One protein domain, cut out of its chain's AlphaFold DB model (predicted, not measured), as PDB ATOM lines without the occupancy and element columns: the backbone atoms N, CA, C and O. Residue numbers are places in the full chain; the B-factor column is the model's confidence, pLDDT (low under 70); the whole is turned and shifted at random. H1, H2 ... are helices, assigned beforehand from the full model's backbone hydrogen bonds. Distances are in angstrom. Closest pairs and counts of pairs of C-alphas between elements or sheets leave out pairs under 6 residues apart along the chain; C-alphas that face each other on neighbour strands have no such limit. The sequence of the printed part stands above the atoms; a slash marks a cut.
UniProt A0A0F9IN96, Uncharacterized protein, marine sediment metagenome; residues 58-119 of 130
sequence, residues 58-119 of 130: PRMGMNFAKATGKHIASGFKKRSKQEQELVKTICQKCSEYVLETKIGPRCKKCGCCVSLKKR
ATOM      1  N   PRO A  58      24.452 -49.581  42.010       91.69
ATOM      2  CA  PRO A  58      24.016 -48.429  42.802       91.69
ATOM      3  C   PRO A  58      24.904 -47.200  42.586       91.69
ATOM      4  O   PRO A  58      24.413 -46.088  42.401       91.69
ATOM      5  N   ARG A  59      26.229 -47.393  42.523       89.38
ATOM      6  CA  ARG A  59      27.178 -46.299  42.279       89.38
ATOM      7  C   ARG A  59      26.996 -45.697  40.888       89.38
ATOM      8  O   ARG A  59      27.060 -44.478  40.732       89.38
ATOM      9  N   MET A  60      26.757 -46.532  39.880       89.50
ATOM     10  CA  MET A  60      26.448 -46.066  38.528       89.50
ATOM     11  C   MET A  60      25.125 -45.294  38.483       89.50
ATOM     12  O   MET A  60      25.080 -44.230  37.867       89.50
ATOM     13  N   GLY A  61      24.093 -45.786  39.174       90.56
ATOM     14  CA  GLY A  61      22.798 -45.121  39.316       90.56
ATOM     15  C   GLY A  61      22.921 -43.737  39.953       90.56
ATOM     16  O   GLY A  61      22.474 -42.755  39.366       90.56
ATOM     17  N   MET A  62      23.631 -43.621  41.082       90.44
ATOM     18  CA  MET A  62      23.879 -42.335  41.751       90.44
ATOM     19  C   MET A  62      24.647 -41.347  40.862       90.44
ATOM     20  O   MET A  62      24.274 -40.178  40.747       90.44
ATOM     21  N   ASN A  63      25.704 -41.810  40.186       87.81
ATOM     22  CA  ASN A  63      26.475 -40.973  39.263       87.81
ATOM     23  C   ASN A  63      25.625 -40.478  38.086       87.81
ATOM     24  O   ASN A  63      25.785 -39.339  37.638       87.81
ATOM     25  N   PHE A  64      24.738 -41.334  37.572       90.19
ATOM     26  CA  PHE A  64      23.809 -40.973  36.513       90.19
ATOM     27  C   PHE A  64      22.781 -39.955  37.008       90.19
ATOM     28  O   PHE A  64      22.692 -38.886  36.415       90.19
ATOM     29  N   ALA A  65      22.100 -40.215  38.128       92.19
ATOM     30  CA  ALA A  65      21.109 -39.313  38.714       92.19
ATOM     31  C   ALA A  65      21.687 -37.914  38.980       92.19
ATOM     32  O   ALA A  65      21.126 -36.914  38.533       92.19
ATOM     33  N   LYS A  66      22.878 -37.836  39.594       91.44
ATOM     34  CA  LYS A  66      23.583 -36.564  39.827       91.44
ATOM     35  C   LYS A  66      23.885 -35.822  38.524       91.44
ATOM     36  O   LYS A  66      23.766 -34.600  38.456       91.44
ATOM     37  N   ALA A  67      24.297 -36.539  37.481       90.94
ATOM     38  CA  ALA A  67      24.562 -35.929  36.185       90.94
ATOM     39  C   ALA A  67      23.284 -35.464  35.476       90.94
ATOM     40  O   ALA A  67      23.298 -34.404  34.856       90.94
ATOM     41  N   THR A  68      22.208 -36.242  35.573       93.75
ATOM     42  CA  THR A  68      20.898 -35.909  35.011       93.75
ATOM     43  C   THR A  68      20.340 -34.664  35.683       93.75
ATOM     44  O   THR A  68      19.987 -33.726  34.979       93.75
ATOM     45  N   GLY A  69      20.385 -34.579  37.017       95.56
ATOM     46  CA  GLY A  69      19.982 -33.381  37.760       95.56
ATOM     47  C   GLY A  69      20.738 -32.130  37.306       95.56
ATOM     48  O   GLY A  69      20.122 -31.117  36.995       95.56
ATOM     49  N   LYS A  70      22.067 -32.216  37.135       93.88
ATOM     50  CA  LYS A  70      22.862 -31.105  36.576       93.88
ATOM     51  C   LYS A  70      22.469 -30.751  35.142       93.88
ATOM     52  O   LYS A  70      22.481 -29.581  34.777       93.88
ATOM     53  N   HIS A  71      22.179 -31.742  34.302       95.50
ATOM     54  CA  HIS A  71      21.770 -31.505  32.919       95.50
ATOM     55  C   HIS A  71      20.406 -30.812  32.848       95.50
ATOM     56  O   HIS A  71      20.277 -29.825  32.126       95.50
ATOM     57  N   ILE A  72      19.442 -31.256  33.656       95.75
ATOM     58  CA  ILE A  72      18.123 -30.629  33.787       95.75
ATOM     59  C   ILE A  72      18.267 -29.201  34.319       95.75
ATOM     60  O   ILE A  72      17.802 -28.274  33.666       95.75
ATOM     61  N   ALA A  73      18.996 -28.998  35.423       96.19
ATOM     62  CA  ALA A  73      19.221 -27.674  36.015       96.19
ATOM     63  C   ALA A  73      19.907 -26.689  35.051       96.19
ATOM     64  O   ALA A  73      19.734 -25.482  35.154       96.19
ATOM     65  N   SER A  74      20.676 -27.197  34.083       93.69
ATOM     66  CA  SER A  74      21.284 -26.373  33.034       93.69
ATOM     67  C   SER A  74      20.353 -26.028  31.870       93.69
ATOM     68  O   SER A  74      20.804 -25.356  30.948       93.69
ATOM     69  N   GLY A  75      19.110 -26.517  31.863       95.44
ATOM     70  CA  GLY A  75      18.179 -26.378  30.739       95.44
ATOM     71  C   GLY A  75      18.518 -27.306  29.571       95.44
ATOM     72  O   GLY A  75      18.444 -26.909  28.415       95.44
ATOM     73  N   PHE A  76      18.977 -28.529  29.858       94.62
ATOM     74  CA  PHE A  76      19.394 -29.511  28.850       94.62
ATOM     75  C   PHE A  76      20.499 -29.014  27.903       94.62
ATOM     76  O   PHE A  76      20.592 -29.463  26.755       94.62
ATOM     77  N   LYS A  77      21.389 -28.129  28.382       96.00
ATOM     78  CA  LYS A  77      22.509 -27.597  27.590       96.00
ATOM     79  C   LYS A  77      23.329 -28.719  26.956       96.00
ATOM     80  O   LYS A  77      23.842 -29.625  27.634       96.00
ATOM     81  N   LYS A  78      23.467 -28.642  25.634       96.81
ATOM     82  CA  LYS A  78      24.249 -29.575  24.825       96.81
ATOM     83  C   LYS A  78      25.584 -28.952  24.443       96.81
ATOM     84  O   LYS A  78      25.673 -27.745  24.260       96.81
ATOM     85  N   ARG A  79      26.604 -29.795  24.309       95.88
ATOM     86  CA  ARG A  79      27.878 -29.416  23.688       95.88
ATOM     87  C   ARG A  79      27.699 -29.132  22.202       95.88
ATOM     88  O   ARG A  79      26.851 -29.767  21.562       95.88
ATOM     89  N   SER A  80      28.550 -28.278  21.643       96.94
ATOM     90  CA  SER A  80      28.653 -28.104  20.194       96.94
ATOM     91  C   SER A  80      29.077 -29.417  19.517       96.94
ATOM     92  O   SER A  80      29.600 -30.332  20.159       96.94
ATOM     93  N   LYS A  81      28.850 -29.550  18.204       96.94
ATOM     94  CA  LYS A  81      29.273 -30.757  17.465       96.94
ATOM     95  C   LYS A  81      30.792 -30.966  17.536       96.94
ATOM     96  O   LYS A  81      31.235 -32.097  17.719       96.94
ATOM     97  N   GLN A  82      31.562 -29.881  17.455       97.00
ATOM     98  CA  GLN A  82      33.025 -29.903  17.548       97.00
ATOM     99  C   GLN A  82      33.485 -30.418  18.917       97.00
ATOM    100  O   GLN A  82      34.291 -31.343  18.996       97.00
ATOM    101  N   GLU A  83      32.904 -29.906  20.006       96.69
ATOM    102  CA  GLU A  83      33.239 -30.368  21.356       96.69
ATOM    103  C   GLU A  83      32.827 -31.832  21.587       96.69
ATOM    104  O   GLU A  83      33.521 -32.583  22.272       96.69
ATOM    105  N   GLN A  84      31.699 -32.271  21.018       96.88
ATOM    106  CA  GLN A  84      31.280 -33.673  21.103       96.88
ATOM    107  C   GLN A  84      32.267 -34.616  20.410       96.88
ATOM    108  O   GLN A  84      32.509 -35.716  20.921       96.88
ATOM    109  N   GLU A  85      32.820 -34.215  19.264       96.75
ATOM    110  CA  GLU A  85      33.810 -35.018  18.545       96.75
ATOM    111  C   GLU A  85      35.162 -35.021  19.263       96.75
ATOM    112  O   GLU A  85      35.796 -36.073  19.372       96.75
ATOM    113  N   LEU A  86      35.547 -33.896  19.873       96.25
ATOM    114  CA  LEU A  86      36.719 -33.817  20.744       96.25
ATOM    115  C   LEU A  86      36.598 -34.788  21.930       96.25
ATOM    116  O   LEU A  86      37.473 -35.629  22.137       96.25
ATOM    117  N   VAL A  87      35.475 -34.763  22.654       95.81
ATOM    118  CA  VAL A  87      35.219 -35.690  23.771       95.81
ATOM    119  C   VAL A  87      35.243 -37.150  23.312       95.81
ATOM    120  O   VAL A  87      35.797 -38.011  24.001       95.81
ATOM    121  N   LYS A  88      34.651 -37.452  22.150       94.62
ATOM    122  CA  LYS A  88      34.661 -38.804  21.573       94.62
ATOM    123  C   LYS A  88      36.088 -39.255  21.262       94.62
ATOM    124  O   LYS A  88      36.454 -40.354  21.670       94.62
ATOM    125  N   THR A  89      36.887 -38.403  20.625       96.12
ATOM    126  CA  THR A  89      38.288 -38.685  20.281       96.12
ATOM    127  C   THR A  89      39.122 -38.943  21.533       96.12
ATOM    128  O   THR A  89      39.867 -39.921  21.595       96.12
ATOM    129  N   ILE A  90      38.948 -38.124  22.577       96.00
ATOM    130  CA  ILE A  90      39.604 -38.323  23.880       96.00
ATOM    131  C   ILE A  90      39.217 -39.678  24.482       96.00
ATOM    132  O   ILE A  90      40.067 -40.393  25.012       96.00
ATOM    133  N   CYS A  91      37.937 -40.053  24.400       94.19
ATOM    134  CA  CYS A  91      37.481 -41.340  24.912       94.19
ATOM    135  C   CYS A  91      38.063 -42.503  24.104       94.19
ATOM    136  O   CYS A  91      38.574 -43.428  24.713       94.19
ATOM    137  N   GLN A  92      38.068 -42.450  22.772       93.00
ATOM    138  CA  GLN A  92      38.613 -43.523  21.928       93.00
ATOM    139  C   GLN A  92      40.104 -43.798  22.179       93.00
ATOM    140  O   GLN A  92      40.541 -44.935  22.041       93.00
ATOM    141  N   LYS A  93      40.871 -42.788  22.611       94.31
ATOM    142  CA  LYS A  93      42.287 -42.923  22.999       94.31
ATOM    143  C   LYS A  93      42.496 -43.377  24.454       94.31
ATOM    144  O   LYS A  93      43.626 -43.534  24.905       94.31
ATOM    145  N   CYS A  94      41.431 -43.538  25.236       93.69
ATOM    146  CA  CYS A  94      41.517 -43.853  26.659       93.69
ATOM    147  C   CYS A  94      41.599 -45.369  26.901       93.69
ATOM    148  O   CYS A  94      40.741 -46.109  26.436       93.69
ATOM    149  N   SER A  95      42.524 -45.818  27.758       91.31
ATOM    150  CA  SER A  95      42.629 -47.218  28.228       91.31
ATOM    151  C   SER A  95      41.348 -47.768  28.867       91.31
ATOM    152  O   SER A  95      41.159 -48.981  28.983       91.31
ATOM    153  N   GLU A  96      40.485 -46.869  29.345       92.50
ATOM    154  CA  GLU A  96      39.230 -47.194  30.014       92.50
ATOM    155  C   GLU A  96      38.049 -47.320  29.049       92.50
ATOM    156  O   GLU A  96      36.956 -47.684  29.480       92.50
ATOM    157  N   TYR A  97      38.242 -46.993  27.772       89.62
ATOM    158  CA  TYR A  97      37.197 -47.043  26.764       89.62
ATOM    159  C   TYR A  97      36.939 -48.467  26.297       89.62
ATOM    160  O   TYR A  97      37.852 -49.248  26.048       89.62
ATOM    161  N   VAL A  98      35.659 -48.789  26.188       88.56
ATOM    162  CA  VAL A  98      35.155 -50.092  25.787       88.56
ATOM    163  C   VAL A  98      34.197 -49.856  24.635       88.56
ATOM    164  O   VAL A  98      33.128 -49.275  24.836       88.56
ATOM    165  N   LEU A  99      34.583 -50.288  23.436       82.88
ATOM    166  CA  LEU A  99      33.753 -50.166  22.238       82.88
ATOM    167  C   LEU A  99      32.652 -51.236  22.208       82.88
ATOM    168  O   LEU A  99      31.495 -50.929  21.923       82.88
ATOM    169  N   GLU A 100      33.008 -52.472  22.551       69.38
ATOM    170  CA  GLU A 100      32.149 -53.648  22.432       69.38
ATOM    171  C   GLU A 100      31.268 -53.830  23.670       69.38
ATOM    172  O   GLU A 100      31.570 -54.588  24.589       69.38
ATOM    173  N   THR A 101      30.143 -53.118  23.715       70.44
ATOM    174  CA  THR A 101      29.059 -53.458  24.643       70.44
ATOM    175  C   THR A 101      27.734 -53.543  23.899       70.44
ATOM    176  O   THR A 101      27.530 -52.840  22.909       70.44
ATOM    177  N   LYS A 102      26.793 -54.352  24.409       74.62
ATOM    178  CA  LYS A 102      25.443 -54.533  23.833       74.62
ATOM    179  C   LYS A 102      24.663 -53.226  23.626       74.62
ATOM    180  O   LYS A 102      23.687 -53.202  22.894       74.62
ATOM    181  N   ILE A 103      25.068 -52.156  24.308       72.81
ATOM    182  CA  ILE A 103      24.351 -50.879  24.405       72.81
ATOM    183  C   ILE A 103      25.234 -49.683  24.011       72.81
ATOM    184  O   ILE A 103      24.955 -48.546  24.391       72.81
ATOM    185  N   GLY A 104      26.311 -49.939  23.260       82.25
ATOM    186  CA  GLY A 104      27.233 -48.926  22.740       82.25
ATOM    187  C   GLY A 104      28.455 -48.658  23.630       82.25
ATOM    188  O   GLY A 104      28.657 -49.322  24.646       82.25
ATOM    189  N   PRO A 105      29.304 -47.685  23.273       89.38
ATOM    190  CA  PRO A 105      30.591 -47.507  23.927       89.38
ATOM    191  C   PRO A 105      30.477 -47.006  25.369       89.38
ATOM    192  O   PRO A 105      29.753 -46.045  25.672       89.38
ATOM    193  N   ARG A 106      31.245 -47.630  26.268       91.56
ATOM    194  CA  ARG A 106      31.259 -47.328  27.704       91.56
ATOM    195  C   ARG A 106      32.661 -47.108  28.247       91.56
ATOM    196  O   ARG A 106      33.654 -47.503  27.655       91.56
ATOM    197  N   CYS A 107      32.732 -46.475  29.411       92.00
ATOM    198  CA  CYS A 107      33.958 -46.400  30.199       92.00
ATOM    199  C   CYS A 107      33.950 -47.486  31.282       92.00
ATOM    200  O   CYS A 107      33.028 -47.516  32.098       92.00
ATOM    201  N   LYS A 108      34.976 -48.341  31.352       90.88
ATOM    202  CA  LYS A 108      35.086 -49.381  32.393       90.88
ATOM    203  C   LYS A 108      35.246 -48.795  33.800       90.88
ATOM    204  O   LYS A 108      34.730 -49.352  34.759       90.88
ATOM    205  N   LYS A 109      35.865 -47.615  33.926       90.38
ATOM    206  CA  LYS A 109      36.121 -46.973  35.225       90.38
ATOM    207  C   LYS A 109      34.895 -46.323  35.862       90.38
ATOM    208  O   LYS A 109      34.769 -46.341  37.082       90.38
ATOM    209  N   CYS A 110      34.012 -45.714  35.070       87.06
ATOM    210  CA  CYS A 110      32.838 -45.002  35.593       87.06
ATOM    211  C   CYS A 110      31.493 -45.562  35.112       87.06
ATOM    212  O   CYS A 110      30.449 -45.107  35.575       87.06
ATOM    213  N   GLY A 111      31.505 -46.531  34.195       87.88
ATOM    214  CA  GLY A 111      30.312 -47.182  33.650       87.88
ATOM    215  C   GLY A 111      29.461 -46.299  32.736       87.88
ATOM    216  O   GLY A 111      28.380 -46.711  32.316       87.88
ATOM    217  N   CYS A 112      29.908 -45.078  32.432       89.88
ATOM    218  CA  CYS A 112      29.104 -44.121  31.688       89.88
ATOM    219  C   CYS A 112      28.977 -44.511  30.205       89.88
ATOM    220  O   CYS A 112      29.918 -45.041  29.614       89.88
ATOM    221  N   CYS A 113      27.820 -44.224  29.604       91.88
ATOM    222  CA  CYS A 113      27.623 -44.343  28.160       91.88
ATOM    223  C   CYS A 113      28.213 -43.111  27.466       91.88
ATOM    224  O   CYS A 113      27.706 -41.995  27.632       91.88
ATOM    225  N   VAL A 114      29.288 -43.307  26.698       92.12
ATOM    226  CA  VAL A 114      30.053 -42.214  26.079       92.12
ATOM    227  C   VAL A 114      29.201 -41.479  25.045       92.12
ATOM    228  O   VAL A 114      29.188 -40.247  25.031       92.12
ATOM    229  N   SER A 115      28.414 -42.215  24.252       90.75
ATOM    230  CA  SER A 115      27.510 -41.654  23.236       90.75
ATOM    231  C   SER A 115      26.497 -40.665  23.812       90.75
ATOM    232  O   SER A 115      26.164 -39.675  23.162       90.75
ATOM    233  N   LEU A 116      26.038 -40.899  25.045       92.19
ATOM    234  CA  LEU A 116      25.118 -40.006  25.742       92.19
ATOM    235  C   LEU A 116      25.864 -38.853  26.417       92.19
ATOM    236  O   LEU A 116      25.568 -37.684  26.180       92.19
ATOM    237  N   LYS A 117      26.860 -39.175  27.246       91.88
ATOM    238  CA  LYS A 117      27.504 -38.205  28.143       91.88
ATOM    239  C   LYS A 117      28.307 -37.144  27.403       91.88
ATOM    240  O   LYS A 117      28.374 -36.016  27.888       91.88
ATOM    241  N   LYS A 118      28.844 -37.459  26.217       94.19
ATOM    242  CA  LYS A 118      29.530 -36.467  25.378       94.19
ATOM    243  C   LYS A 118      28.609 -35.317  24.965       94.19
ATOM    244  O   LYS A 118      29.065 -34.185  24.868       94.19
ATOM    245  N   ARG A 119      27.303 -35.573  24.803       95.38
ATOM    246  CA  ARG A 119      26.315 -34.573  24.362       95.38
ATOM    247  C   ARG A 119      25.992 -33.541  25.443       95.38
ATOM    248  O   ARG A 119      25.610 -32.433  25.099       95.38
TER     249      ARG A 119
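What this domain is: This is residues 58 to 119 of the 130 residues of an uncharacterized protein of marine sediment metagenome (UniProt A0A0F9IN96). Two helices, H1 and H2, form opposite sides of an open frame, with a short link joining them at one end. From H2 a long looping stretch, residues 93 to 113, folds back and brings the tiny H3 into the gap between them. The printed part has 62 residues with three named helices, in the order H1, H2, H3, and no named strand: all helix. It is compact, with a radius of gyration of the C-alphas of 12.1 A, and spans 32 by 31 by 18 A.

Where its parts are: Find C-alpha 58 at (24.016, -48.429, 42.802); from there H1, residues 58 to 73, runs 22.4 A. H2, residues 81 to 92, runs 16.4 A. H3, residues 114 to 117, ends at C-alpha 117, (27.504, -38.205, 28.143).

How they stand to each other: H2 and H3 only just touch, with 3 pairs of C-alphas within 8 A, through residues 88 to 91 of H2 alone; the closest C-alphas, of Lys 88 and Val 114, are 7.3 A apart. H1 is apart from both. In H1 and H2 every O i to N i+4 pair is within hydrogen-bond range; H3 is too short for one.

The domain as a whole: Residues 69 to 75, of which 69 to 73 belong to H1, stand free. The printed part has no cut; the H2 to H3 link is long. Only residue 100 has pLDDT under 70.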